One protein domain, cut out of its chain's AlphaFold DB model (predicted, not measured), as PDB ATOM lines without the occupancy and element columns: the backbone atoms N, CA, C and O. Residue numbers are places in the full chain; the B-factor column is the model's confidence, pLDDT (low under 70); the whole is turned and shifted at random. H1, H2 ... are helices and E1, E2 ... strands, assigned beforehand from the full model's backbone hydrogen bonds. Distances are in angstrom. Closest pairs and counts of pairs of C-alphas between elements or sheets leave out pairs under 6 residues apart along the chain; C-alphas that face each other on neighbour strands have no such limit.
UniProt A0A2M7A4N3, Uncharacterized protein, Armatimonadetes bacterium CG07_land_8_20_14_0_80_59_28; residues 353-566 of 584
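AT A GLANCE: This is residues 353 to 566 of the 584 residues of an uncharacterized protein of Armatimonadetes bacterium CG07_land_8_20_14_0_80_59_28 (UniProt A0A2M7A4N3). A strongly twisted sheet of three strands, E4 E5 E6, with the long helix H5 along one face and H3 crossing H5, makes the core; H2 and H4 pack on H5, and H1 packs on H3. A small second sheet, E1 E2 E3, lies toward one end of the longest axis and the short helices H6, H7 and H8 toward the other, with H9 on the face of the larger sheet opposite to H5, beside the strands and over none of them. The printed part has 214 residues with nine named helices and six named strands, in the order H1 E1 E2 E3 H2 H3 H4 H5 E4 E5 E6 H6 H7 H8 H9; the class is mixed, and both sheets are antiparallel. It is compact, with a radius of gyration of the C-alphas of 17.1 A and spans of 54 by 44 by 29 A.

IN THESE COORDINATES: Find C-alpha 353 at (156.890, 135.356, 232.347); from there H1 runs 14.0 A to residue 362. Next come E1, residues 368 to 371, E2, 382 to 385, and E3, 391 to 393. H2, 399 to 408, is 14.1 A long and H3, 414 to 426, 18.4 A. After H4, 456 to 462, find C-alpha 467 at (147.536, 152.730, 216.106), where H5 begins its 20.4 A to residue 480. E4, 492 to 497, E5, 501 to 508, 20.8 A long, and E6, 511 to 516, follow. H6, 534 to 539, H7, 541 to 547, H8, 552 to 556, and H9, 560 to 565, come last; H9 ends at (159.278, 168.312, 226.383).

HOW THE PARTS SIT: Begin at the hubs H3 and H5, which touch at Val 425 and Leu 474, C-alphas 6.2 A apart, at a steep tilt of 43 degrees. H1 touches H3 at Ile 361 and Gly 420, 5.9 A between C-alphas. On H5, look for C-alphas 401 of H2 at 5.4 A from 480, and 456 of H4 at 4.3 A from 473. H5 has a height of 7.4 A over the sheet E4 E5 E6, a meander, each strand the antiparallel neighbour of the one before; N 495 and O 503 are 2.9 A apart, N 506 and O 513 2.9 A. H6 stands at this sheet's level, H8 only grazes it, and H7 only just touches H8, with 3 pairs of C-alphas within 8 A. The meander E1 E2 E3 has N 369 and O 384 at 2.8 A and N 383 and O 392 at 2.9 A. In all nine helices every O i to N i+4 pair is within hydrogen-bond range.

THE WHOLE: Glu 375 and Ala 539 have the C-alphas farthest apart, 54.6 A. The printed part has no cut; the links H3 to H4, H5 to E4 and E6 to H6 are long. Confidence is under 70 at residues 372 to 380, 434 to 454 and 499 to 501.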
ATOM      1  N   PHE A 353     157.554 134.375 231.476       93.44
ATOM      2  CA  PHE A 353     156.890 135.356 232.347       93.44
ATOM      3  C   PHE A 353     155.958 136.294 231.586       93.44
ATOM      4  O   PHE A 353     154.792 136.428 231.939       93.44
ATOM      5  N   ARG A 354     156.430 136.923 230.503       90.88
ATOM      6  CA  ARG A 354     155.642 137.855 229.679       90.88
ATOM      7  C   ARG A 354     154.341 137.230 229.171       90.88
ATOM      8  O   ARG A 354     153.279 137.849 229.268       90.88
ATOM      9  N   LYS A 355     154.428 136.017 228.617       88.44
ATOM     10  CA  LYS A 355     153.289 135.283 228.059       88.44
ATOM     11  C   LYS A 355     152.315 134.909 229.173       88.44
ATOM     12  O   LYS A 355     151.154 135.316 229.107       88.44
ATOM     13  N   HIS A 356     152.803 134.229 230.212       92.19
ATOM     14  CA  HIS A 356     151.985 133.810 231.352       92.19
ATOM     15  C   HIS A 356     151.371 135.011 232.087       92.19
ATOM     16  O   HIS A 356     150.229 134.952 232.541       92.19
ATOM     17  N   LYS A 357     152.063 136.156 232.133       94.94
ATOM     18  CA  LYS A 357     151.556 137.385 232.748       94.94
ATOM     19  C   LYS A 357     150.384 137.947 231.959       94.94
ATOM     20  O   LYS A 357     149.367 138.300 232.546       94.94
ATOM     21  N   LEU A 358     150.479 138.003 230.631       91.88
ATOM     22  CA  LEU A 358     149.348 138.411 229.796       91.88
ATOM     23  C   LEU A 358     148.168 137.438 229.912       91.88
ATOM     24  O   LEU A 358     147.028 137.887 229.866       91.88
ATOM     25  N   GLU A 359     148.411 136.132 230.034       90.25
ATOM     26  CA  GLU A 359     147.357 135.127 230.257       90.25
ATOM     27  C   GLU A 359     146.656 135.344 231.606       90.25
ATOM     28  O   GLU A 359     145.430 135.444 231.649       90.25
ATOM     29  N   PHE A 360     147.423 135.565 232.681       94.12
ATOM     30  CA  PHE A 360     146.914 135.955 234.002       94.12
ATOM     31  C   PHE A 360     146.018 137.201 233.953       94.12
ATOM     32  O   PHE A 360     144.956 137.233 234.582       94.12
ATOM     33  N   ILE A 361     146.433 138.240 233.221       95.69
ATOM     34  CA  ILE A 361     145.655 139.478 233.089       95.69
ATOM     35  C   ILE A 361     144.363 139.226 232.306       95.69
ATOM     36  O   ILE A 361     143.284 139.626 232.748       95.69
ATOM     37  N   ARG A 362     144.453 138.542 231.161       92.69
ATOM     38  CA  ARG A 362     143.307 138.261 230.283       92.69
ATOM     39  C   ARG A 362     142.256 137.380 230.954       92.69
ATOM     40  O   ARG A 362     141.068 137.659 230.807       92.69
ATOM     41  N   SER A 363     142.671 136.415 231.775       92.06
ATOM     42  CA  SER A 363     141.756 135.547 232.528       92.06
ATOM     43  C   SER A 363     140.963 136.263 233.630       92.06
ATOM     44  O   SER A 363     140.074 135.665 234.229       92.06
ATOM     45  N   ARG A 364     141.283 137.527 233.945       93.38
ATOM     46  CA  ARG A 364     140.593 138.353 234.963       93.38
ATOM     47  C   ARG A 364     139.752 139.480 234.367       93.38
ATOM     48  O   ARG A 364     138.986 140.135 235.081       93.38
ATOM     49  N   LEU A 365     139.891 139.722 233.069       93.88
ATOM     50  CA  LEU A 365     139.077 140.673 232.326       93.88
ATOM     51  C   LEU A 365     137.860 139.959 231.748       93.88
ATOM     52  O   LEU A 365     137.978 138.843 231.263       93.88
ATOM     53  N   HIS A 366     136.704 140.616 231.741       93.56
ATOM     54  CA  HIS A 366     135.547 140.089 231.019       93.56
ATOM     55  C   HIS A 366     135.780 140.193 229.511       93.56
ATOM     56  O   HIS A 366     136.418 141.146 229.048       93.56
ATOM     57  N   ARG A 367     135.215 139.254 228.746       91.62
ATOM     58  CA  ARG A 367     135.070 139.412 227.298       91.62
ATOM     59  C   ARG A 367     133.921 140.376 227.041       91.62
ATOM     60  O   ARG A 367     132.811 140.134 227.499       91.62
ATOM     61  N   PHE A 368     134.172 141.466 226.326       90.44
ATOM     62  CA  PHE A 368     133.130 142.425 225.961       90.44
ATOM     63  C   PHE A 368     132.594 142.168 224.555       90.44
ATOM     64  O   PHE A 368     133.312 141.718 223.662       90.44
ATOM     65  N   GLN A 369     131.344 142.549 224.336       88.06
ATOM     66  CA  GLN A 369     130.678 142.620 223.046       88.06
ATOM     67  C   GLN A 369     129.986 143.975 222.891       88.06
ATOM     68  O   GLN A 369     129.610 144.628 223.866       88.06
ATOM     69  N   ARG A 370     129.815 144.412 221.642       86.06
ATOM     70  CA  ARG A 370     128.983 145.578 221.335       86.06
ATOM     71  C   ARG A 370     127.537 145.135 221.223       86.06
ATOM     72  O   ARG A 370     127.251 144.186 220.493       86.06
ATOM     73  N   LYS A 371     126.640 145.831 221.918       82.62
ATOM     74  CA  LYS A 371     125.203 145.675 221.695       82.62
ATOM     75  C   LYS A 371     124.786 146.517 220.496       82.62
ATOM     76  O   LYS A 371     125.057 147.715 220.444       82.62
ATOM     77  N   ASN A 372     124.137 145.857 219.547       64.19
ATOM     78  CA  ASN A 372     123.463 146.501 218.429       64.19
ATOM     79  C   ASN A 372     121.984 146.637 218.806       64.19
ATOM     80  O   ASN A 372     121.471 145.810 219.567       64.19
ATOM     81  N   THR A 373     121.287 147.633 218.266       57.88
ATOM     82  CA  THR A 373     119.825 147.683 218.406       57.88
ATOM     83  C   THR A 373     119.180 146.480 217.714       57.88
ATOM     84  O   THR A 373     119.801 145.806 216.887       57.88
ATOM     85  N   THR A 374     117.905 146.217 218.012       48.81
ATOM     86  CA  THR A 374     117.086 145.183 217.346       48.81
ATOM     87  C   THR A 374     117.063 145.332 215.815       48.81
ATOM     88  O   THR A 374     116.813 144.362 215.109       48.81
ATOM     89  N   GLU A 375     117.368 146.525 215.296       48.41
ATOM     90  CA  GLU A 375     117.426 146.853 213.865       48.41
ATOM     91  C   GLU A 375     118.851 146.773 213.278       48.41
ATOM     92  O   GLU A 375     119.080 147.132 212.127       48.41
ATOM     93  N   GLY A 376     119.834 146.301 214.052       46.75
ATOM     94  CA  GLY A 376     121.204 146.081 213.583       46.75
ATOM     95  C   GLY A 376     122.068 147.340 213.473       46.75
ATOM     96  O   GLY A 376     123.247 147.222 213.127       46.75
ATOM     97  N   ALA A 377     121.544 148.523 213.813       52.53
ATOM     98  CA  ALA A 377     122.343 149.741 213.881       52.53
ATOM     99  C   ALA A 377     123.361 149.648 215.034       52.53
ATOM    100  O   ALA A 377     123.052 149.163 216.127       52.53
ATOM    101  N   LEU A 378     124.584 150.151 214.815       55.38
ATOM    102  CA  LEU A 378     125.650 150.249 215.834       55.38
ATOM    103  C   LEU A 378     125.328 151.282 216.946       55.38
ATOM    104  O   LEU A 378     126.231 151.790 217.609       55.38
ATOM    105  N   SER A 379     124.055 151.632 217.137       46.38
ATOM    106  CA  SER A 379     123.621 152.937 217.635       46.38
ATOM    107  C   SER A 379     123.576 153.114 219.149       46.38
ATOM    108  O   SER A 379     123.337 154.233 219.588       46.38
ATOM    109  N   ASP A 380     123.862 152.101 219.969       57.59
ATOM    110  CA  ASP A 380     123.744 152.302 221.422       57.59
ATOM    111  C   ASP A 380     125.071 152.627 222.102       57.59
ATOM    112  O   ASP A 380     125.078 153.001 223.272       57.59
ATOM    113  N   PHE A 381     126.199 152.531 221.386       78.94
ATOM    114  CA  PHE A 381     127.528 152.718 221.972       78.94
ATOM    115  C   PHE A 381     127.639 151.996 223.332       78.94
ATOM    116  O   PHE A 381     128.147 152.550 224.304       78.94
ATOM    117  N   VAL A 382     127.101 150.777 223.429       88.06
ATOM    118  CA  VAL A 382     127.129 149.969 224.651       88.06
ATOM    119  C   VAL A 382     128.174 148.875 224.494       88.06
ATOM    120  O   VAL A 382     128.134 148.102 223.534       88.06
ATOM    121  N   LEU A 383     129.081 148.797 225.465       91.06
ATOM    122  CA  LEU A 383     129.922 147.627 225.691       91.06
ATOM    123  C   LEU A 383     129.324 146.829 226.840       91.06
ATOM    124  O   LEU A 383     129.184 147.347 227.943       91.06
ATOM    125  N   GLU A 384     128.981 145.580 226.583       92.31
ATOM    126  CA  GLU A 384     128.469 144.656 227.589       92.31
ATOM    127  C   GLU A 384     129.381 143.432 227.659       92.31
ATOM    128  O   GLU A 384     129.875 142.984 226.625       92.31
ATOM    129  N   SER A 385     129.646 142.905 228.852       93.31
ATOM    130  CA  SER A 385     130.363 141.637 228.992       93.31
ATOM    131  C   SER A 385     129.519 140.466 228.477       93.31
ATOM    132  O   SER A 385     128.296 140.497 228.534       93.31
ATOM    133  N   THR A 386     130.138 139.416 227.946       88.94
ATOM    134  CA  THR A 386     129.416 138.270 227.359       88.94
ATOM    135  C   THR A 386     128.510 137.539 228.355       88.94
ATOM    136  O   THR A 386     127.506 136.961 227.947       88.94
ATOM    137  N   ASP A 387     128.826 137.607 229.648       89.31
ATOM    138  CA  ASP A 387     128.005 137.119 230.767       89.31
ATOM    139  C   ASP A 387     126.912 138.106 231.227       89.31
ATOM    140  O   ASP A 387     126.016 137.724 231.975       89.31
ATOM    141  N   GLY A 388     126.942 139.358 230.759       90.25
ATOM    142  CA  GLY A 388     126.002 140.419 231.125       90.25
ATOM    143  C   GLY A 388     126.291 141.122 232.458       90.25
ATOM    144  O   GLY A 388     125.549 142.035 232.823       90.25
ATOM    145  N   ASP A 389     127.360 140.755 233.170       92.38
ATOM    146  CA  ASP A 389     127.685 141.299 234.498       92.38
ATOM    147  C   ASP A 389     128.056 142.790 234.472       92.38
ATOM    148  O   ASP A 389     127.842 143.522 235.442       92.38
ATOM    149  N   ILE A 390     128.630 143.261 233.363       94.81
ATOM    150  CA  ILE A 390     129.142 144.621 233.212       94.81
ATOM    151  C   ILE A 390     128.564 145.257 231.960       94.81
ATOM    152  O   ILE A 390     128.691 144.728 230.859       94.81
ATOM    153  N   VAL A 391     128.010 146.461 232.118       94.56
ATOM    154  CA  VAL A 391     127.487 147.270 231.014       94.56
ATOM    155  C   VAL A 391     128.042 148.690 231.094       94.56
ATOM    156  O   VAL A 391     127.784 149.435 232.047       94.56
ATOM    157  N   PHE A 392     128.765 149.093 230.054       94.56
ATOM    158  CA  PHE A 392     129.212 150.459 229.825       94.56
ATOM    159  C   PHE A 392     128.380 151.094 228.716       94.56
ATOM    160  O   PHE A 392     128.568 150.802 227.537       94.56
ATOM    161  N   ASN A 393     127.490 152.011 229.087       91.62
ATOM    162  CA  ASN A 393     126.879 152.923 228.128       91.62
ATOM    163  C   ASN A 393     127.869 154.059 227.843       91.62
ATOM    164  O   ASN A 393     128.047 154.954 228.673       91.62
ATOM    165  N   LEU A 394     128.520 154.020 226.681       89.38
ATOM    166  CA  LEU A 394     129.571 154.968 226.313       89.38
ATOM    167  C   LEU A 394     129.031 156.380 226.038       89.38
ATOM    168  O   LEU A 394     129.823 157.305 225.853       89.38
ATOM    169  N   MET A 395     127.712 156.585 226.007       85.69
ATOM    170  CA  MET A 395     127.091 157.910 225.896       85.69
ATOM    171  C   MET A 395     126.931 158.614 227.244       85.69
ATOM    172  O   MET A 395     126.752 159.828 227.269       85.69
ATOM    173  N   VAL A 396     127.023 157.881 228.356       87.50
ATOM    174  CA  VAL A 396     126.872 158.449 229.698       87.50
ATOM    175  C   VAL A 396     128.139 159.202 230.105       87.50
ATOM    176  O   VAL A 396     129.263 158.739 229.896       87.50
ATOM    177  N   GLU A 397     127.952 160.375 230.703       87.12
ATOM    178  CA  GLU A 397     129.040 161.171 231.267       87.12
ATOM    179  C   GLU A 397     129.829 160.369 232.317       87.12
ATOM    180  O   GLU A 397     129.277 159.560 233.062       87.12
ATOM    181  N   GLY A 398     131.151 160.548 232.357       90.12
ATOM    182  CA  GLY A 398     132.009 159.847 233.316       90.12
ATOM    183  C   GLY A 398     132.215 158.351 233.039       90.12
ATOM    184  O   GLY A 398     132.884 157.683 233.824       90.12
ATOM    185  N   VAL A 399     131.718 157.804 231.919       94.00
ATOM    186  CA  VAL A 399     131.899 156.378 231.576       94.00
ATOM    187  C   VAL A 399     133.370 155.944 231.524       94.00
ATOM    188  O   VAL A 399     133.687 154.839 231.948       94.00
ATOM    189  N   MET A 400     134.288 156.818 231.096       94.62
ATOM    190  CA  MET A 400     135.734 156.540 231.136       94.62
ATOM    191  C   MET A 400     136.240 156.317 232.569       94.62
ATOM    192  O   MET A 400     137.060 155.433 232.798       94.62
ATOM    193  N   GLY A 401     135.709 157.075 233.534       96.44
ATOM    194  CA  GLY A 401     135.976 156.871 234.959       96.44
ATOM    195  C   GLY A 401     135.445 155.524 235.445       96.44
ATOM    196  O   GLY A 401     136.171 154.791 236.099       96.44
ATOM    197  N   ARG A 402     134.238 155.133 235.025       97.19
ATOM    198  CA  ARG A 402     133.665 153.816 235.359       97.19
ATOM    199  C   ARG A 402     134.466 152.649 234.773       97.19
ATOM    200  O   ARG A 402     134.587 151.611 235.416       97.19
ATOM    201  N   ILE A 403     135.015 152.806 233.566       97.75
ATOM    202  CA  ILE A 403     135.932 151.824 232.963       97.75
ATOM    203  C   ILE A 403     137.225 151.732 233.789       97.75
ATOM    204  O   ILE A 403     137.691 150.630 234.070       97.75
ATOM    205  N   ALA A 404     137.788 152.868 234.210       97.62
ATOM    206  CA  ALA A 404     138.964 152.897 235.077       97.62
ATOM    207  C   ALA A 404     138.697 152.221 236.435       97.62
ATOM    208  O   ALA A 404     139.457 151.344 236.830       97.62
ATOM    209  N   GLU A 405     137.584 152.540 237.099       97.88
ATOM    210  CA  GLU A 405     137.157 151.905 238.356       97.88
ATOM    211  C   GLU A 405     136.999 150.384 238.209       97.88
ATOM    212  O   GLU A 405     137.426 149.623 239.077       97.88
ATOM    213  N   TYR A 406     136.430 149.923 237.092       97.88
ATOM    214  CA  TYR A 406     136.307 148.499 236.771       97.88
ATOM    215  C   TYR A 406     137.668 147.780 236.718       97.88
ATOM    216  O   TYR A 406     137.770 146.636 237.174       97.88
ATOM    217  N   LEU A 407     138.695 148.437 236.164       97.88
ATOM    218  CA  LEU A 407     140.061 147.912 236.093       97.88
ATOM    219  C   LEU A 407     140.757 147.972 237.458       97.88
ATOM    220  O   LEU A 407     141.378 146.993 237.865       97.88
ATOM    221  N   GLU A 408     140.611 149.079 238.191       98.00
ATOM    222  CA  GLU A 408     141.175 149.255 239.537       98.00
ATOM    223  C   GLU A 408     140.660 148.203 240.527       98.00
ATOM    224  O   GLU A 408     141.425 147.704 241.342       98.00
ATOM    225  N   GLN A 409     139.386 147.814 240.430       96.69
ATOM    226  CA  GLN A 409     138.795 146.770 241.276       96.69
ATOM    227  C   GLN A 409     139.352 145.362 241.009       96.69
ATOM    228  O   GLN A 409     139.126 144.458 241.810       96.69
ATOM    229  N   ARG A 410     140.026 145.147 239.872       94.88
ATOM    230  CA  ARG A 410     140.553 143.833 239.459       94.88
ATOM    231  C   ARG A 410     142.030 143.655 239.740       94.88
ATOM    232  O   ARG A 410     142.492 142.520 239.833       94.88
ATOM    233  N   PHE A 411     142.770 144.754 239.814       96.44
ATOM    234  CA  PHE A 411     144.221 144.718 239.831       96.44
ATOM    235  C   PHE A 411     144.776 145.653 240.902       96.44
ATOM    236  O   PHE A 411     144.873 146.865 240.715       96.44
ATOM    237  N   ASP A 412     145.225 145.050 242.002       95.75
ATOM    238  CA  ASP A 412     145.786 145.769 243.152       95.75
ATOM    239  C   ASP A 412     147.257 146.179 242.955       95.75
ATOM    240  O   ASP A 412     147.810 146.970 243.723       95.75
ATOM    241  N   GLU A 413     147.913 145.664 241.914       96.62
ATOM    242  CA  GLU A 413     149.292 146.001 241.575       96.62
ATOM    243  C   GLU A 413     149.368 146.940 240.374       96.62
ATOM    244  O   GLU A 413     148.701 146.742 239.363       96.62
ATOM    245  N   THR A 414     150.263 147.931 240.442       96.50
ATOM    246  CA  THR A 414     150.477 148.913 239.368       96.50
ATOM    247  C   THR A 414     150.771 148.257 238.016       96.50
ATOM    248  O   THR A 414     150.245 148.706 237.001       96.50
ATOM    249  N   MET A 415     151.607 147.210 237.984       97.00
ATOM    250  CA  MET A 415     151.935 146.508 236.739       97.00
ATOM    251  C   MET A 415     150.699 145.825 236.153       97.00
ATOM    252  O   MET A 415     150.372 146.037 234.986       97.00
ATOM    253  N   ASN A 416     149.969 145.093 236.995       97.56
ATOM    254  CA  ASN A 416     148.769 144.366 236.600       97.56
ATOM    255  C   ASN A 416     147.667 145.314 236.121       97.56
ATOM    256  O   ASN A 416     147.033 145.048 235.110       97.56
ATOM    257  N   LEU A 417     147.486 146.454 236.790       98.00
ATOM    258  CA  LEU A 417     146.493 147.457 236.415       98.00
ATOM    259  C   LEU A 417     146.763 148.051 235.026       98.00
ATOM    260  O   LEU A 417     145.856 148.166 234.203       98.00
ATOM    261  N   LEU A 418     148.020 148.401 234.741       98.00
ATOM    262  CA  LEU A 418     148.401 148.972 233.448       98.00
ATOM    263  C   LEU A 418     148.348 147.939 232.315       98.00
ATOM    264  O   LEU A 418     147.879 148.270 231.226       98.00
ATOM    265  N   LEU A 419     148.757 146.690 232.572       97.69
ATOM    266  CA  LEU A 419     148.548 145.587 231.626       97.69
ATOM    267  C   LEU A 419     147.055 145.280 231.438       97.69
ATOM    268  O   LEU A 419     146.626 144.992 230.327       97.69
ATOM    269  N   GLY A 420     146.244 145.401 232.489       97.69
ATOM    270  CA  GLY A 420     144.790 145.264 232.424       97.69
ATOM    271  C   GLY A 420     144.159 146.292 231.490       97.69
ATOM    272  O   GLY A 420     143.351 145.933 230.637       97.69
ATOM    273  N   ALA A 421     144.576 147.557 231.585       98.00
ATOM    274  CA  ALA A 421     144.146 148.603 230.658       98.00
ATOM    275  C   ALA A 421     144.601 148.327 229.215       98.00
ATOM    276  O   ALA A 421     143.813 148.496 228.282       98.00
ATOM    277  N   LEU A 422     145.846 147.869 229.036       96.31
ATOM    278  CA  LEU A 422     146.389 147.466 227.739       96.31
ATOM    279  C   LEU A 422     145.527 146.364 227.102       96.31
ATOM    280  O   LEU A 422     145.002 146.554 226.005       96.31
ATOM    281  N   CYS A 423     145.317 145.255 227.815       94.88
ATOM    282  CA  CYS A 423     144.517 144.120 227.357       94.88
ATOM    283  C   CYS A 423     143.036 144.480 227.154       94.88
ATOM    284  O   CYS A 423     142.406 143.992 226.221       94.88
ATOM    285  N   PHE A 424     142.469 145.374 227.969       95.81
ATOM    286  CA  PHE A 424     141.103 145.865 227.771       95.81
ATOM    287  C   PHE A 424     140.953 146.601 226.434       95.81
ATOM    288  O   PHE A 424     140.045 146.297 225.665       95.81
ATOM    289  N   VAL A 425     141.867 147.521 226.105       93.44
ATOM    290  CA  VAL A 425     141.858 148.212 224.801       93.44
ATOM    291  C   VAL A 425     142.164 147.249 223.653       93.44
ATOM    292  O   VAL A 425     141.677 147.451 222.538       93.44
ATOM    293  N   GLN A 426     142.927 146.185 223.907       89.12
ATOM    294  CA  GLN A 426     143.218 145.167 222.901       89.12
ATOM    295  C   GLN A 426     142.000 144.377 222.433       89.12
ATOM    296  O   GLN A 426     142.010 143.918 221.291       89.12
ATOM    297  N   GLN A 427     140.963 144.251 223.264       89.06
ATOM    298  CA  GLN A 427     139.735 143.569 222.873       89.06
ATOM    299  C   GLN A 427     139.126 144.227 221.636       89.06
ATOM    300  O   GLN A 427     138.817 145.423 221.627       89.06
ATOM    301  N   LYS A 428     138.872 143.417 220.605       83.06
ATOM    302  CA  LYS A 428     138.295 143.851 219.323       83.06
ATOM    303  C   LYS A 428     136.941 144.549 219.473       83.06
ATOM    304  O   LYS A 428     136.577 145.401 218.662       83.06
ATOM    305  N   SER A 429     136.175 144.180 220.496       84.44
ATOM    306  CA  SER A 429     134.909 144.826 220.846       84.44
ATOM    307  C   SER A 429     135.105 146.226 221.429       84.44
ATOM    308  O   SER A 429     134.288 147.107 221.161       84.44
ATOM    309  N   VAL A 430     136.194 146.468 222.161       89.25
ATOM    310  CA  VAL A 430     136.537 147.770 222.747       89.25
ATOM    311  C   VAL A 430     137.160 148.667 221.682       89.25
ATOM    312  O   VAL A 430     136.560 149.685 221.328       89.25
ATOM    313  N   THR A 431     138.305 148.268 221.114       85.94
ATOM    314  CA  THR A 431     138.905 148.926 219.946       85.94
ATOM    315  C   THR A 431     139.354 147.902 218.906       85.94
ATOM    316  O   THR A 431     140.246 147.090 219.139       85.94
ATOM    317  N   ASN A 432     138.752 147.964 217.724       78.06
ATOM    318  CA  ASN A 432     139.199 147.250 216.543       78.06
ATOM    319  C   ASN A 432     140.241 148.107 215.821       78.06
ATOM    320  O   ASN A 432     140.003 149.287 215.558       78.06
ATOM    321  N   TYR A 433     141.392 147.533 215.489       74.75
ATOM    322  CA  TYR A 433     142.331 148.242 214.634       74.75
ATOM    323  C   TYR A 433     141.790 148.305 213.214       74.75
ATOM    324  O   TYR A 433     141.398 147.289 212.634       74.75
ATOM    325  N   THR A 434     141.774 149.506 212.661       66.50
ATOM    326  CA  THR A 434     141.449 149.746 211.260       66.50
ATOM    327  C   THR A 434     142.355 150.853 210.749       66.50
ATOM    328  O   THR A 434     142.439 151.911 211.365       66.50
ATOM    329  N   LEU A 435     143.015 150.640 209.610       57.06
ATOM    330  CA  LEU A 435     143.827 151.679 208.961       57.06
ATOM    331  C   LEU A 435     142.970 152.810 208.365       57.06
ATOM    332  O   LEU A 435     143.453 153.917 208.131       57.06
ATOM    333  N   ALA A 436     141.665 152.580 208.185       52.12
ATOM    334  CA  ALA A 436     140.714 153.670 208.026       52.12
ATOM    335  C   ALA A 436     140.333 154.280 209.365       52.12
ATOM    336  O   ALA A 436     139.881 153.587 210.282       52.12
ATOM    337  N   THR A 437     140.352 155.605 209.403       48.94
ATOM    338  CA  THR A 437     139.485 156.325 210.319       48.94
ATOM    339  C   THR A 437     138.029 156.112 209.890       48.94
ATOM    340  O   THR A 437     137.699 156.276 208.711       48.94
ATOM    341  N   PRO A 438     137.102 155.825 210.819       46.19
ATOM    342  CA  PRO A 438     135.666 155.811 210.529       46.19
ATOM    343  C   PRO A 438     135.100 157.209 210.188       46.19
ATOM    344  O   PRO A 438     133.885 157.371 210.107       46.19
ATOM    345  N   PHE A 439     135.957 158.214 209.956       45.97
ATOM    346  CA  PHE A 439     135.612 159.573 209.550       45.97
ATOM    347  C   PHE A 439     135.838 159.785 208.042       45.97
ATOM    348  O   PHE A 439     136.817 160.423 207.653       45.97
ATOM    349  N   PRO A 440     134.931 159.342 207.152       39.72
ATOM    350  CA  PRO A 440     134.904 159.840 205.790       39.72
ATOM    351  C   PRO A 440     134.277 161.241 205.810       39.72
ATOM    352  O   PRO A 440     133.121 161.428 205.435       39.72
ATOM    353  N   CYS A 441     135.009 162.256 206.266       33.19
ATOM    354  CA  CYS A 441     134.633 163.619 205.914       33.19
ATOM    355  C   CYS A 441     134.978 163.800 204.434       33.19
ATOM    356  O   CYS A 441     136.147 163.759 204.056       33.19
ATOM    357  N   ALA A 442     133.957 163.939 203.593       29.50
ATOM    358  CA  ALA A 442     134.109 164.166 202.165       29.50
ATOM    359  C   ALA A 442     135.114 165.304 201.883       29.50
ATOM    360  O   ALA A 442     134.861 166.447 202.255       29.50
ATOM    361  N   GLY A 443     136.229 164.998 201.207       33.12
ATOM    362  CA  GLY A 443     136.989 165.992 200.441       33.12
ATOM    363  C   GLY A 443     138.435 166.305 200.839       33.12
ATOM    364  O   GLY A 443     139.055 167.056 200.098       33.12
ATOM    365  N   GLU A 444     139.019 165.752 201.909       33.47
ATOM    366  CA  GLU A 444     140.416 166.077 202.276       33.47
ATOM    367  C   GLU A 444     141.276 164.832 202.543       33.47
ATOM    368  O   GLU A 444     140.995 164.038 203.435       33.47
ATOM    369  N   SER A 445     142.361 164.682 201.779       34.91
ATOM    370  CA  SER A 445     143.284 163.536 201.753       34.91
ATOM    371  C   SER A 445     144.317 163.508 202.891       34.91
ATOM    372  O   SER A 445     145.407 162.975 202.711       34.91
ATOM    373  N   SER A 446     144.035 164.107 204.053       36.22
ATOM    374  CA  SER A 446     145.003 164.117 205.162       36.22
ATOM    375  C   SER A 446     144.554 163.207 206.305       36.22
ATOM    376  O   SER A 446     143.687 163.551 207.106       36.22
ATOM    377  N   LEU A 447     145.197 162.041 206.359       41.88
ATOM    378  CA  LEU A 447     145.077 160.975 207.358       41.88
ATOM    379  C   LEU A 447     145.258 161.436 208.818       41.88
ATOM    380  O   LEU A 447     144.734 160.814 209.732       41.88
ATOM    381  N   PHE A 448     145.971 162.537 209.060       42.62
ATOM    382  CA  PHE A 448     146.630 162.763 210.354       42.62
ATOM    383  C   PHE A 448     146.165 163.967 211.196       42.62
ATOM    384  O   PHE A 448     146.231 163.878 212.426       42.62
ATOM    385  N   PRO A 449     145.668 165.095 210.646       42.69
ATOM    386  CA  PRO A 449     145.300 166.231 211.494       42.69
ATOM    387  C   PRO A 449     144.043 165.995 212.348       42.69
ATOM    388  O   PRO A 449     143.873 166.664 213.366       42.69
ATOM    389  N   ARG A 450     143.157 165.063 211.958       48.06
ATOM    390  CA  ARG A 450     141.818 164.917 212.566       48.06
ATOM    391  C   ARG A 450     141.686 163.799 213.603       48.06
ATOM    392  O   ARG A 450     140.854 163.928 214.497       48.06
ATOM    393  N   GLU A 451     142.532 162.769 213.585       47.12
ATOM    394  CA  GLU A 451     142.588 161.794 214.694       47.12
ATOM    395  C   GLU A 451     143.045 162.459 215.998       47.12
ATOM    396  O   GLU A 451     142.529 162.164 217.071       47.12
ATOM    397  N   ARG A 452     143.920 163.469 215.902       47.22
ATOM    398  CA  ARG A 452     144.282 164.332 217.039       47.22
ATOM    399  C   ARG A 452     143.116 165.181 217.557       47.22
ATOM    400  O   ARG A 452     143.195 165.688 218.672       47.22
ATOM    401  N   ALA A 453     142.061 165.353 216.761       51.16
ATOM    402  CA  ALA A 453     140.842 166.054 217.156       51.16
ATOM    403  C   ALA A 453     139.778 165.110 217.741       51.16
ATOM    404  O   ALA A 453     138.723 165.577 218.165       51.16
ATOM    405  N   THR A 454     140.027 163.793 217.778       67.00
ATOM    406  CA  THR A 454     139.103 162.838 218.396       67.00
ATOM    407  C   THR A 454     139.534 162.536 219.826       67.00
ATOM    408  O   THR A 454     140.644 162.080 220.079       67.00
ATOM    409  N   ASN A 455     138.650 162.798 220.787       81.06
ATOM    410  CA  ASN A 455     138.918 162.470 222.185       81.06
ATOM    411  C   ASN A 455     138.917 160.934 222.414       81.06
ATOM    412  O   ASN A 455     138.308 160.193 221.632       81.06
ATOM    413  N   PRO A 456     139.548 160.441 223.500       88.38
ATOM    414  CA  PRO A 456     139.638 159.008 223.801       88.38
ATOM    415  C   PRO A 456     138.295 158.263 223.824       88.38
ATOM    416  O   PRO A 456     138.203 157.143 223.326       88.38
ATOM    417  N   LEU A 457     137.240 158.880 224.367       88.31
ATOM    418  CA  LEU A 457     135.923 158.251 224.466       88.31
ATOM    419  C   LEU A 457     135.271 158.084 223.091       88.31
ATOM    420  O   LEU A 457     134.681 157.041 222.819       88.31
ATOM    421  N   SER A 458     135.406 159.068 222.202       84.12
ATOM    422  CA  SER A 458     134.925 158.974 220.823       84.12
ATOM    423  C   SER A 458     135.554 157.788 220.091       84.12
ATOM    424  O   SER A 458     134.852 157.067 219.392       84.12
ATOM    425  N   ILE A 459     136.841 157.511 220.306       84.75
ATOM    426  CA  ILE A 459     137.514 156.359 219.688       84.75
ATOM    427  C   ILE A 459     136.887 155.038 220.157       84.75
ATOM    428  O   ILE A 459     136.590 154.165 219.340       84.75
ATOM    429  N   ILE A 460     136.609 154.907 221.458       88.12
ATOM    430  CA  ILE A 460     135.920 153.727 222.001       88.12
ATOM    431  C   ILE A 460     134.472 153.670 221.493       88.12
ATOM    432  O   ILE A 460     133.995 152.596 221.143       88.12
ATOM    433  N   ARG A 461     133.764 154.797 221.362       85.50
ATOM    434  CA  ARG A 461     132.412 154.846 220.775       85.50
ATOM    435  C   ARG A 461     132.404 154.278 219.356       85.50
ATOM    436  O   ARG A 461     131.658 153.341 219.092       85.50
ATOM    437  N   PHE A 462     133.293 154.747 218.486       78.25
ATOM    438  CA  PHE A 462     133.381 154.268 217.102       78.25
ATOM    439  C   PHE A 462     133.964 152.857 216.959       78.25
ATOM    440  O   PHE A 462     133.902 152.271 215.882       78.25
ATOM    441  N   GLY A 463     134.487 152.287 218.045       80.31
ATOM    442  CA  GLY A 463     135.016 150.931 218.047       80.31
ATOM    443  C   GLY A 463     136.401 150.803 217.453       80.31
ATOM    444  O   GLY A 463     136.732 149.726 216.971       80.31
ATOM    445  N   GLY A 464     137.218 151.853 217.555       79.38
ATOM    446  CA  GLY A 464     138.646 151.814 217.257       79.38
ATOM    447  C   GLY A 464     139.083 152.740 216.122       79.38
ATOM    448  O   GLY A 464     138.490 153.795 215.903       79.38
ATOM    449  N   GLY A 465     140.185 152.372 215.472       77.06
ATOM    450  CA  GLY A 465     140.916 153.190 214.500       77.06
ATOM    451  C   GLY A 465     142.365 152.720 214.350       77.06
ATOM    452  O   GLY A 465     142.704 151.611 214.775       77.06
ATOM    453  N   ALA A 466     143.224 153.564 213.777       77.06
ATOM    454  CA  ALA A 466     144.642 153.259 213.599       77.06
ATOM    455  C   ALA A 466     145.403 153.217 214.945       77.06
ATOM    456  O   ALA A 466     144.833 153.441 216.020       77.06
ATOM    457  N   ALA A 467     146.708 152.929 214.906       80.12
ATOM    458  CA  ALA A 467     147.536 152.730 216.106       80.12
ATOM    459  C   ALA A 467     147.463 153.926 217.075       80.12
ATOM    460  O   ALA A 467     147.251 153.764 218.276       80.12
ATOM    461  N   CYS A 468     147.542 155.145 216.538       81.62
ATOM    462  CA  CYS A 468     147.374 156.411 217.259       81.62
ATOM    463  C   CYS A 468     146.028 156.516 217.989       81.62
ATOM    464  O   CYS A 468     145.993 156.957 219.140       81.62
ATOM    465  N   ALA A 469     144.929 156.091 217.364       83.12
ATOM    466  CA  ALA A 469     143.609 156.131 217.972       83.12
ATOM    467  C   ALA A 469     143.548 155.167 219.165       83.12
ATOM    468  O   ALA A 469     143.132 155.540 220.263       83.12
ATOM    469  N   ARG A 470     144.058 153.945 219.005       87.94
ATOM    470  CA  ARG A 470     144.096 152.954 220.092       87.94
ATOM    471  C   ARG A 470     144.989 153.411 221.246       87.94
ATOM    472  O   ARG A 470     144.577 153.327 222.401       87.94
ATOM    473  N   ALA A 471     146.158 153.975 220.946       90.12
ATOM    474  CA  ALA A 471     147.040 154.587 221.941       90.12
ATOM    475  C   ALA A 471     146.361 155.748 222.684       90.12
ATOM    476  O   ALA A 471     146.495 155.867 223.899       90.12
ATOM    477  N   THR A 472     145.574 156.562 221.976       89.25
ATOM    478  CA  THR A 472     144.790 157.663 222.558       89.25
ATOM    479  C   THR A 472     143.666 157.146 223.463       89.25
ATOM    480  O   THR A 472     143.468 157.675 224.557       89.25
ATOM    481  N   ALA A 473     142.964 156.080 223.064       91.56
ATOM    482  CA  ALA A 473     141.968 155.413 223.903       91.56
ATOM    483  C   ALA A 473     142.599 154.860 225.195       91.56
ATOM    484  O   ALA A 473     142.114 155.155 226.290       91.56
ATOM    485  N   LEU A 474     143.724 154.142 225.076       95.25
ATOM    486  CA  LEU A 474     144.485 153.618 226.215       95.25
ATOM    487  C   LEU A 474     144.952 154.737 227.151       95.25
ATOM    488  O   LEU A 474     144.724 154.675 228.357       95.25
ATOM    489  N   GLN A 475     145.554 155.791 226.600       93.69
ATOM    490  CA  GLN A 475     145.972 156.971 227.350       93.69
ATOM    491  C   GLN A 475     144.803 157.592 228.131       93.69
ATOM    492  O   GLN A 475     144.969 157.954 229.297       93.69
ATOM    493  N   GLY A 476     143.634 157.736 227.498       91.81
ATOM    494  CA  GLY A 476     142.442 158.292 228.133       91.81
ATOM    495  C   GLY A 476     141.981 157.478 229.337       91.81
ATOM    496  O   GLY A 476     141.714 158.059 230.386       91.81
ATOM    497  N   ILE A 477     141.950 156.146 229.213       95.56
ATOM    498  CA  ILE A 477     141.615 155.242 230.324       95.56
ATOM    499  C   ILE A 477     142.650 155.380 231.444       95.56
ATOM    500  O   ILE A 477     142.278 155.591 232.595       95.56
ATOM    501  N   ILE A 478     143.946 155.340 231.115       96.56
ATOM    502  CA  ILE A 478     145.025 155.431 232.110       96.56
ATOM    503  C   ILE A 478     144.954 156.735 232.909       96.56
ATOM    504  O   ILE A 478     145.113 156.705 234.124       96.56
ATOM    505  N   ARG A 479     144.646 157.870 232.271       94.62
ATOM    506  CA  ARG A 479     144.480 159.165 232.959       94.62
ATOM    507  C   ARG A 479     143.310 159.201 233.949       94.62
ATOM    508  O   ARG A 479     143.287 160.058 234.834       94.62
ATOM    509  N   CYS A 480     142.332 158.312 233.793       95.75
ATOM    510  CA  CYS A 480     141.227 158.156 234.736       95.75
ATOM    511  C   CYS A 480     141.570 157.219 235.904       95.75
ATOM    512  O   CYS A 480     140.874 157.280 236.914       95.75
ATOM    513  N   MET A 481     142.626 156.406 235.786       97.12
ATOM    514  CA  MET A 481     143.051 155.457 236.816       97.12
ATOM    515  C   MET A 481     143.948 156.095 237.887       97.12
ATOM    516  O   MET A 481     144.693 157.048 237.627       97.12
ATOM    517  N   HIS A 482     143.947 155.496 239.074       97.12
ATOM    518  CA  HIS A 482     144.795 155.818 240.213       97.12
ATOM    519  C   HIS A 482     145.816 154.714 240.451       97.12
ATOM    520  O   HIS A 482     145.528 153.521 240.364       97.12
ATOM    521  N   ASN A 483     147.029 155.111 240.816       95.38
ATOM    522  CA  ASN A 483     148.049 154.173 241.237       95.38
ATOM    523  C   ASN A 483     147.611 153.492 242.551       95.38
ATOM    524  O   ASN A 483     147.385 154.197 243.539       95.38
ATOM    525  N   PRO A 484     147.553 152.148 242.624       94.56
ATOM    526  CA  PRO A 484     147.100 151.451 243.830       94.56
ATOM    527  C   PRO A 484     147.925 151.774 245.086       94.56
ATOM    528  O   PRO A 484     147.393 151.784 246.196       94.56
ATOM    529  N   LYS A 485     149.221 152.079 244.913       93.56
ATOM    530  CA  LYS A 485     150.161 152.355 246.010       93.56
ATOM    531  C   LYS A 485     150.119 153.809 246.475       93.56
ATOM    532  O   LYS A 485     150.137 154.053 247.676       93.56
ATOM    533  N   THR A 486     150.084 154.770 245.549       94.44
ATOM    534  CA  THR A 486     150.155 156.207 245.891       94.44
ATOM    535  C   THR A 486     148.794 156.893 245.934       94.44
ATOM    536  O   THR A 486     148.683 157.970 246.506       94.44
ATOM    537  N   ARG A 487     147.757 156.277 245.346       94.88
ATOM    538  CA  ARG A 487     146.410 156.839 245.129       94.88
ATOM    539  C   ARG A 487     146.371 158.091 244.248       94.88
ATOM    540  O   ARG A 487     145.310 158.679 244.067       94.88
ATOM    541  N   GLU A 488     147.495 158.478 243.661       94.06
ATOM    542  CA  GLU A 488     147.569 159.566 242.689       94.06
ATOM    543  C   GLU A 488     147.125 159.073 241.311       94.06
ATOM    544  O   GLU A 488     147.341 157.910 240.959       94.06
ATOM    545  N   LYS A 489     146.525 159.960 240.510       93.25
ATOM    546  CA  LYS A 489     146.182 159.644 239.120       93.25
ATOM    547  C   LYS A 489     147.435 159.399 238.292       93.25
ATOM    548  O   LYS A 489     148.444 160.083 238.471       93.25
ATOM    549  N   PHE A 490     147.356 158.472 237.343       93.38
ATOM    550  CA  PHE A 490     148.440 158.317 236.382       93.38
ATOM    551  C   PHE A 490     148.497 159.500 235.422       93.38
ATOM    552  O   PHE A 490     147.491 159.967 234.881       93.38
ATOM    553  N   THR A 491     149.720 159.907 235.119       92.12
ATOM    554  CA  THR A 491     149.998 160.782 233.993       92.12
ATOM    555  C   THR A 491     150.367 159.923 232.790       92.12
ATOM    556  O   THR A 491     151.362 159.203 232.830       92.12
ATOM    557  N   ALA A 492     149.606 160.025 231.702       91.44
ATOM    558  CA  ALA A 492     149.923 159.363 230.436       91.44
ATOM    559  C   ALA A 492     149.862 160.335 229.254       91.44
ATOM    560  O   ALA A 492     149.130 161.321 229.309       91.44
ATOM    561  N   GLN A 493     150.576 160.060 228.170       88.75
ATOM    562  CA  GLN A 493     150.462 160.772 226.894       88.75
ATOM    563  C   GLN A 493     150.608 159.808 225.720       88.75
ATOM    564  O   GLN A 493     151.293 158.799 225.847       88.75
ATOM    565  N   MET A 494     149.967 160.097 224.589       88.19
ATOM    566  CA  MET A 494     150.214 159.354 223.357       88.19
ATOM    567  C   MET A 494     151.517 159.838 222.721       88.19
ATOM    568  O   MET A 494     151.772 161.042 222.643       88.19
ATOM    569  N   VAL A 495     152.333 158.889 222.281       84.81
ATOM    570  CA  VAL A 495     153.600 159.130 221.598       84.81
ATOM    571  C   VAL A 495     153.582 158.352 220.305       84.81
ATOM    572  O   VAL A 495     153.342 157.147 220.308       84.81
ATOM    573  N   GLN A 496     153.851 159.045 219.209       79.44
ATOM    574  CA  GLN A 496     154.007 158.422 217.908       79.44
ATOM    575  C   GLN A 496     155.473 158.028 217.708       79.44
ATOM    576  O   GLN A 496     156.373 158.834 217.942       79.44
ATOM    577  N   ILE A 497     155.695 156.786 217.288       79.06
ATOM    578  CA  ILE A 497     156.999 156.191 217.011       79.06
ATOM    579  C   ILE A 497     156.987 155.759 215.540       79.06
ATOM    580  O   ILE A 497     156.295 154.815 215.157       79.06
ATOM    581  N   GLY A 498     157.714 156.490 214.694       72.75
ATOM    582  CA  GLY A 498     157.649 156.306 213.243       72.75
ATOM    583  C   GLY A 498     156.256 156.598 212.663       72.75
ATOM    584  O   GLY A 498     155.485 157.398 213.198       72.75
ATOM    585  N   GLU A 499     155.926 155.955 211.544       61.38
ATOM    586  CA  GLU A 499     154.659 156.185 210.831       61.38
ATOM    587  C   GLU A 499     153.513 155.277 211.309       61.38
ATOM    588  O   GLU A 499     152.346 155.632 211.153       61.38
ATOM    589  N   HIS A 500     153.828 154.141 211.943       62.56
ATOM    590  CA  HIS A 500     152.855 153.066 212.188       62.56
ATOM    591  C   HIS A 500     152.626 152.708 213.658       62.56
ATOM    592  O   HIS A 500     151.610 152.084 213.966       62.56
ATOM    593  N   VAL A 501     153.522 153.097 214.570       66.69
ATOM    594  CA  VAL A 501     153.416 152.745 215.991       66.69
ATOM    595  C   VAL A 501     153.022 153.975 216.794       66.69
ATOM    596  O   VAL A 501     153.587 155.059 216.650       66.69
ATOM    597  N   ALA A 502     152.048 153.808 217.680       75.56
ATOM    598  CA  ALA A 502     151.747 154.791 218.701       75.56
ATOM    599  C   ALA A 502     151.559 154.088 220.036       75.56
ATOM    600  O   ALA A 502     150.914 153.045 220.121       75.56
ATOM    601  N   VAL A 503     152.116 154.680 221.085       83.38
ATOM    602  CA  VAL A 503     152.129 154.099 222.425       83.38
ATOM    603  C   VAL A 503     151.543 155.070 223.432       83.38
ATOM    604  O   VAL A 503     151.651 156.288 223.284       83.38
ATOM    605  N   ALA A 504     150.939 154.536 224.487       82.75
ATOM    606  CA  ALA A 504     150.682 155.298 225.694       82.75
ATOM    607  C   ALA A 504     151.966 155.319 226.536       82.75
ATOM    608  O   ALA A 504     152.402 154.293 227.058       82.75
ATOM    609  N   ALA A 505     152.573 156.494 226.665       86.81
ATOM    610  CA  ALA A 505     153.701 156.742 227.546       86.81
ATOM    611  C   ALA A 505     153.198 157.179 228.923       86.81
ATOM    612  O   ALA A 505     152.601 158.249 229.055       86.81
ATOM    613  N   VAL A 506     153.438 156.365 229.951       89.06
ATOM    614  CA  VAL A 506     152.960 156.608 231.322       89.06
ATOM    615  C   VAL A 506     154.123 157.046 232.199       89.06
ATOM    616  O   VAL A 506     155.134 156.354 232.272       89.06
ATOM    617  N   GLN A 507     154.004 158.194 232.863       90.19
ATOM    618  CA  GLN A 507     155.079 158.748 233.681       90.19
ATOM    619  C   GLN A 507     155.382 157.834 234.875       90.19
ATOM    620  O   GLN A 507     154.496 157.515 235.670       90.19
ATOM    621  N   ARG A 508     156.647 157.426 235.021       89.06
ATOM    622  CA  ARG A 508     157.105 156.546 236.102       89.06
ATOM    623  C   ARG A 508     158.615 156.668 236.306       89.06
ATOM    624  O   ARG A 508     159.354 156.778 235.338       89.06
ATOM    625  N   ARG A 509     159.082 156.639 237.563       86.94
ATOM    626  CA  ARG A 509     160.520 156.672 237.927       86.94
ATOM    627  C   ARG A 509     161.316 157.790 237.205       86.94
ATOM    628  O   ARG A 509     162.409 157.552 236.714       86.94
ATOM    629  N   ASN A 510     160.762 159.009 237.143       85.62
ATOM    630  CA  ASN A 510     161.323 160.186 236.436       85.62
ATOM    631  C   ASN A 510     161.458 160.056 234.906       85.62
ATOM    632  O   ASN A 510     162.083 160.901 234.267       85.62
ATOM    633  N   SER A 511     160.847 159.037 234.316       91.81
ATOM    634  CA  SER A 511     160.805 158.793 232.878       91.81
ATOM    635  C   SER A 511     159.391 158.350 232.484       91.81
ATOM    636  O   SER A 511     158.414 158.710 233.152       91.81
ATOM    637  N   PHE A 512     159.263 157.582 231.408       94.31
ATOM    638  CA  PHE A 512     158.004 157.019 230.934       94.31
ATOM    639  C   PHE A 512     158.145 155.524 230.687       94.31
ATOM    640  O   PHE A 512     159.183 155.084 230.218       94.31
ATOM    641  N   ILE A 513     157.106 154.746 230.953       96.00
ATOM    642  CA  ILE A 513     156.970 153.374 230.441       96.00
ATOM    643  C   ILE A 513     156.140 153.418 229.156       96.00
ATOM    644  O   ILE A 513     155.273 154.283 229.029       96.00
ATOM    645  N   LEU A 514     156.407 152.520 228.210       95.56
ATOM    646  CA  LEU A 514     155.763 152.508 226.893       95.56
ATOM    647  C   LEU A 514     154.817 151.310 226.787       95.56
ATOM    648  O   LEU A 514     155.238 150.177 227.017       95.56
ATOM    649  N   LEU A 515     153.555 151.573 226.442       95.31
ATOM    650  CA  LEU A 515     152.515 150.559 226.257       95.31
ATOM    651  C   LEU A 515     151.889 150.717 224.867       95.31
ATOM    652  O   LEU A 515     151.249 151.735 224.597       95.31
ATOM    653  N   ASP A 516     152.056 149.729 223.989       92.19
ATOM    654  CA  ASP A 516     151.445 149.717 222.654       92.19
ATOM    655  C   ASP A 516     150.177 148.841 222.642       92.19
ATOM    656  O   ASP A 516     150.287 147.612 222.578       92.19
ATOM    657  N   PRO A 517     148.959 149.423 222.660       88.56
ATOM    658  CA  PRO A 517     147.714 148.654 222.581       88.56
ATOM    659  C   PRO A 517     147.481 148.028 221.215       88.56
ATOM    660  O   PRO A 517     146.637 147.145 221.077       88.56
ATOM    661  N   THR A 518     148.205 148.478 220.197       82.81
ATOM    662  CA  THR A 518     148.162 147.863 218.885       82.81
ATOM    663  C   THR A 518     148.822 146.504 218.989       82.81
ATOM    664  O   THR A 518     148.153 145.476 218.815       82.81
ATOM    665  N   SER A 519     150.099 146.520 219.377       78.94
ATOM    666  CA  SER A 519     150.950 145.341 219.313       78.94
ATOM    667  C   SER A 519     150.960 144.460 220.549       78.94
ATOM    668  O   SER A 519     151.386 143.312 220.486       78.94
ATOM    669  N   GLY A 520     150.453 144.969 221.670       85.25
ATOM    670  CA  GLY A 520     150.649 144.334 222.971       85.25
ATOM    671  C   GLY A 520     152.083 144.438 223.461       85.25
ATOM    672  O   GLY A 520     152.491 143.654 224.313       85.25
ATOM    673  N   VAL A 521     152.848 145.385 222.916       89.38
ATOM    674  CA  VAL A 521     154.244 145.608 223.280       89.38
ATOM    675  C   VAL A 521     154.317 146.391 224.588       89.38
ATOM    676  O   VAL A 521     153.660 147.420 224.769       89.38
ATOM    677  N   PHE A 522     155.144 145.882 225.494       94.81
ATOM    678  CA  PHE A 522     155.559 146.517 226.741       94.81
ATOM    679  C   PHE A 522     156.970 146.042 227.096       94.81
ATOM    680  O   PHE A 522     157.434 145.011 226.608       94.81
ATOM    681  N   PHE A 523     157.666 146.778 227.956       95.81
ATOM    682  CA  PHE A 523     159.058 146.492 228.296       95.81
ATOM    683  C   PHE A 523     159.185 146.228 229.789       95.81
ATOM    684  O   PHE A 523     158.633 146.980 230.592       95.81
ATOM    685  N   LEU A 524     159.905 145.173 230.162       96.69
ATOM    686  CA  LEU A 524     160.133 144.778 231.550       96.69
ATOM    687  C   LEU A 524     161.597 144.989 231.931       96.69
ATOM    688  O   LEU A 524     162.485 144.962 231.079       96.69
ATOM    689  N   LEU A 525     161.848 145.201 233.219       96.50
ATOM    690  CA  LEU A 525     163.192 145.070 233.767       96.50
ATOM    691  C   LEU A 525     163.682 143.617 233.614       96.50
ATOM    692  O   LEU A 525     162.851 142.708 233.607       96.50
ATOM    693  N   PRO A 526     165.007 143.370 233.555       95.06
ATOM    694  CA  PRO A 526     165.551 142.017 233.388       95.06
ATOM    695  C   PRO A 526     165.165 141.020 234.491       95.06
ATOM    696  O   PRO A 526     165.294 139.819 234.295       95.06
ATOM    697  N   ASP A 527     164.740 141.510 235.656       95.50
ATOM    698  CA  ASP A 527     164.274 140.697 236.783       95.50
ATOM    699  C   ASP A 527     162.744 140.540 236.831       95.50
ATOM    700  O   ASP A 527     162.222 139.990 237.795       95.50
ATOM    701  N   HIS A 528     162.029 141.070 235.832       96.06
ATOM    702  CA  HIS A 528     160.571 141.047 235.696       96.06
ATOM    703  C   HIS A 528     159.784 141.632 236.885       96.06
ATOM    704  O   HIS A 528     158.575 141.426 237.006       96.06
ATOM    705  N   THR A 529     160.435 142.406 237.757       94.25
ATOM    706  CA  THR A 529     159.782 142.985 238.943       94.25
ATOM    707  C   THR A 529     158.962 144.236 238.630       94.25
ATOM    708  O   THR A 529     158.057 144.599 239.387       94.25
ATOM    709  N   ASP A 530     159.275 144.918 237.526       95.31
ATOM    710  CA  ASP A 530     158.579 146.119 237.075       95.31
ATOM    711  C   ASP A 530     158.752 146.348 235.564       95.31
ATOM    712  O   ASP A 530     159.575 145.717 234.900       95.31
ATOM    713  N   PHE A 531     158.010 147.311 235.019       96.94
ATOM    714  CA  PHE A 531     158.227 147.823 233.670       96.94
ATOM    715  C   PHE A 531     159.559 148.562 233.557       96.94
ATOM    716  O   PHE A 531     159.860 149.413 234.400       96.94
ATOM    717  N   ALA A 532     160.281 148.343 232.461       97.06
ATOM    718  CA  ALA A 532     161.388 149.194 232.054       97.06
ATOM    719  C   ALA A 532     160.874 150.547 231.536       97.06
ATOM    720  O   ALA A 532     159.875 150.646 230.820       97.06
ATOM    721  N   THR A 533     161.569 151.610 231.919       97.19
ATOM    722  CA  THR A 533     161.360 152.964 231.404       97.19
ATOM    723  C   THR A 533     161.961 153.118 230.010       97.19
ATOM    724  O   THR A 533     162.861 152.380 229.626       97.19
ATOM    725  N   ALA A 534     161.517 154.121 229.258       94.62
ATOM    726  CA  ALA A 534     162.011 154.440 227.925       94.62
ATOM    727  C   ALA A 534     163.527 154.706 227.920       94.62
ATOM    728  O   ALA A 534     164.209 154.330 226.972       94.62
ATOM    729  N   ASP A 535     164.062 155.285 229.001       95.31
ATOM    730  CA  ASP A 535     165.507 155.450 229.189       95.31
ATOM    731  C   ASP A 535     166.237 154.109 229.333       95.31
ATOM    732  O   ASP A 535     167.279 153.904 228.717       95.31
ATOM    733  N   GLU A 536     165.686 153.180 230.119       96.81
ATOM    734  CA  GLU A 536     166.253 151.837 230.299       96.81
ATOM    735  C   GLU A 536     166.154 151.004 229.014       96.81
ATOM    736  O   GLU A 536     167.109 150.312 228.676       96.81
ATOM    737  N   VAL A 537     165.047 151.117 228.269       95.38
ATOM    738  CA  VAL A 537     164.867 150.479 226.953       95.38
ATOM    739  C   VAL A 537     165.915 150.986 225.963       95.38
ATOM    740  O   VAL A 537     166.559 150.190 225.291       95.38
ATOM    741  N   HIS A 538     166.132 152.303 225.895       93.00
ATOM    742  CA  HIS A 538     167.109 152.889 224.974       93.00
ATOM    743  C   HIS A 538     168.562 152.582 225.371       93.00
ATOM    744  O   HIS A 538     169.442 152.518 224.516       93.00
ATOM    745  N   ALA A 539     168.826 152.384 226.665       95.31
ATOM    746  CA  ALA A 539     170.155 152.061 227.174       95.31
ATOM    747  C   ALA A 539     170.495 150.558 227.128       95.31
ATOM    748  O   ALA A 539     171.668 150.207 227.276       95.31
ATOM    749  N   ASN A 540     169.508 149.669 226.963       95.94
ATOM    750  CA  ASN A 540     169.698 148.222 227.057       95.94
ATOM    751  C   ASN A 540     169.029 147.470 225.897       95.94
ATOM    752  O   ASN A 540     167.825 147.216 225.901       95.94
ATOM    753  N   GLU A 541     169.859 147.016 224.958       94.00
ATOM    754  CA  GLU A 541     169.429 146.254 223.781       94.00
ATOM    755  C   GLU A 541     168.703 144.946 224.135       94.00
ATOM    756  O   GLU A 541     167.797 144.536 223.420       94.00
ATOM    757  N   GLY A 542     169.045 144.308 225.261       93.81
ATOM    758  CA  GLY A 542     168.361 143.095 225.715       93.81
ATOM    759  C   GLY A 542     166.906 143.354 226.112       93.81
ATOM    760  O   GLY A 542     166.035 142.555 225.787       93.81
ATOM    761  N   ILE A 543     166.630 144.499 226.749       95.00
ATOM    762  CA  ILE A 543     165.258 144.916 227.087       95.00
ATOM    763  C   ILE A 543     164.484 145.254 225.810       95.00
ATOM    764  O   ILE A 543     163.318 144.881 225.678       95.00
ATOM    765  N   LEU A 544     165.122 145.966 224.876       92.75
ATOM    766  CA  LEU A 544     164.510 146.333 223.603       92.75
ATOM    767  C   LEU A 544     164.120 145.092 222.792       92.75
ATOM    768  O   LEU A 544     162.965 144.989 222.386       92.75
ATOM    769  N   ALA A 545     165.051 144.157 222.597       88.62
ATOM    770  CA  ALA A 545     164.825 142.939 221.824       88.62
ATOM    771  C   ALA A 545     163.769 142.020 222.463       88.62
ATOM    772  O   ALA A 545     162.943 141.455 221.753       88.62
ATOM    773  N   ASP A 546     163.747 141.902 223.795       87.75
ATOM    774  CA  ASP A 546     162.711 141.129 224.493       87.75
ATOM    775  C   ASP A 546     161.318 141.777 224.373       87.75
ATOM    776  O   ASP A 546     160.304 141.098 224.200       87.75
ATOM    777  N   GLY A 547     161.247 143.108 224.472       86.25
ATOM    778  CA  GLY A 547     159.977 143.825 224.545       86.25
ATOM    779  C   GLY A 547     159.342 144.210 223.222       86.25
ATOM    780  O   GLY A 547     158.115 144.211 223.138       86.25
ATOM    781  N   ALA A 548     160.138 144.534 222.205       84.50
ATOM    782  CA  ALA A 548     159.642 145.152 220.978       84.50
ATOM    783  C   ALA A 548     158.937 144.177 220.027       84.50
ATOM    784  O   ALA A 548     158.273 144.637 219.102       84.50
ATOM    785  N   ALA A 549     159.058 142.864 220.245       79.19
ATOM    786  CA  ALA A 549     158.401 141.830 219.443       79.19
ATOM    787  C   ALA A 549     158.643 141.985 217.922       79.19
ATOM    788  O   ALA A 549     157.706 141.883 217.128       79.19
ATOM    789  N   GLY A 550     159.888 142.257 217.506       76.81
ATOM    790  CA  GLY A 550     160.248 142.467 216.098       76.81
ATOM    791  C   GLY A 550     160.076 143.906 215.592       76.81
ATOM    792  O   GLY A 550     160.195 144.149 214.391       76.81
ATOM    793  N   LEU A 551     159.756 144.857 216.479       80.38
ATOM    794  CA  LEU A 551     159.632 146.289 216.175       80.38
ATOM    795  C   LEU A 551     160.823 147.107 216.704       80.38
ATOM    796  O   LEU A 551     160.697 148.315 216.920       80.38
ATOM    797  N   GLU A 552     161.975 146.476 216.941       88.44
ATOM    798  CA  GLU A 552     163.143 147.089 217.586       88.44
ATOM    799  C   GLU A 552     163.572 148.362 216.847       88.44
ATOM    800  O   GLU A 552     163.755 149.408 217.469       88.44
ATOM    801  N   ASP A 553     163.658 148.299 215.514       85.88
ATOM    802  CA  ASP A 553     164.063 149.423 214.662       85.88
ATOM    803  C   ASP A 553     163.166 150.653 214.837       85.88
ATOM    804  O   ASP A 553     163.666 151.777 214.881       85.88
ATOM    805  N   LEU A 554     161.854 150.451 214.998       84.00
ATOM    806  CA  LEU A 554     160.910 151.542 215.234       84.00
ATOM    807  C   LEU A 554     161.114 152.137 216.627       84.00
ATOM    808  O   LEU A 554     161.251 153.348 216.770       84.00
ATOM    809  N   PHE A 555     161.205 151.305 217.665       88.56
ATOM    810  CA  PHE A 555     161.420 151.798 219.028       88.56
ATOM    811  C   PHE A 555     162.775 152.506 219.205       88.56
ATOM    812  O   PHE A 555     162.870 153.419 220.030       88.56
ATOM    813  N   ARG A 556     163.794 152.195 218.386       89.88
ATOM    814  CA  ARG A 556     165.056 152.961 218.345       89.88
ATOM    815  C   ARG A 556     164.881 154.392 217.836       89.88
ATOM    816  O   ARG A 556     165.684 155.246 218.201       89.88
ATOM    817  N   THR A 557     163.845 154.683 217.045       88.94
ATOM    818  CA  THR A 557     163.598 156.043 216.535       88.94
ATOM    819  C   THR A 557     162.901 156.956 217.547       88.94
ATOM    820  O   THR A 557     162.587 158.101 217.222       88.94
ATOM    821  N   LEU A 558     162.603 156.472 218.758       88.69
ATOM    822  CA  LEU A 558     161.955 157.267 219.796       88.69
ATOM    823  C   LEU A 558     162.856 158.424 220.262       88.69
ATOM    824  O   LEU A 558     163.913 158.213 220.855       88.69
ATOM    825  N   ASP A 559     162.387 159.661 220.081       87.94
ATOM    826  CA  ASP A 559     163.047 160.849 220.623       87.94
ATOM    827  C   ASP A 559     162.658 161.068 222.099       87.94
ATOM    828  O   ASP A 559     161.606 161.627 222.430       87.94
ATOM    829  N   LEU A 560     163.543 160.643 223.004       89.62
ATOM    830  CA  LEU A 560     163.374 160.797 224.453       89.62
ATOM    831  C   LEU A 560     163.334 162.265 224.908       89.62
ATOM    832  O   LEU A 560     162.727 162.575 225.936       89.62
ATOM    833  N   ASN A 561     163.969 163.182 224.175       88.19
ATOM    834  CA  ASN A 561     163.938 164.601 224.520       88.19
ATOM    835  C   ASN A 561     162.590 165.208 224.146       88.19
ATOM    836  O   ASN A 561     161.987 165.886 224.980       88.19
ATOM    837  N   ALA A 562     162.085 164.911 222.946       84.44
ATOM    838  CA  ALA A 562     160.740 165.309 222.546       84.44
ATOM    839  C   ALA A 562     159.695 164.760 223.529       84.44
ATOM    840  O   ALA A 562     158.853 165.516 224.012       84.44
ATOM    841  N   LEU A 563     159.814 163.484 223.918       85.12
ATOM    842  CA  LEU A 563     158.928 162.835 224.885       85.12
ATOM    843  C   LEU A 563     158.819 163.599 226.217       85.12
ATOM    844  O   LEU A 563     157.731 163.731 226.776       85.12
ATOM    845  N   ARG A 564     159.944 164.121 226.718       85.31
ATOM    846  CA  ARG A 564     160.011 164.889 227.974       85.31
ATOM    847  C   ARG A 564     159.529 166.333 227.835       85.31
ATOM    848  O   ARG A 564     159.122 166.927 228.829       85.31
ATOM    849  N   GLN A 565     159.621 166.910 226.638       81.12
ATOM    850  CA  GLN A 565     159.278 168.312 226.383       81.12
ATOM    851  C   GLN A 565     157.791 168.537 226.113       81.12
ATOM    852  O   GLN A 565     157.325 169.667 226.268       81.12
ATOM    853  N   VAL A 566     157.039 167.503 225.718       71.00
ATOM    854  CA  VAL A 566     155.590 167.625 225.525       71.00
ATOM    855  C   VAL A 566     154.948 167.979 226.871       71.00
ATOM    856  O   VAL A 566     155.011 167.185 227.812       71.00
TER     857      VAL A 566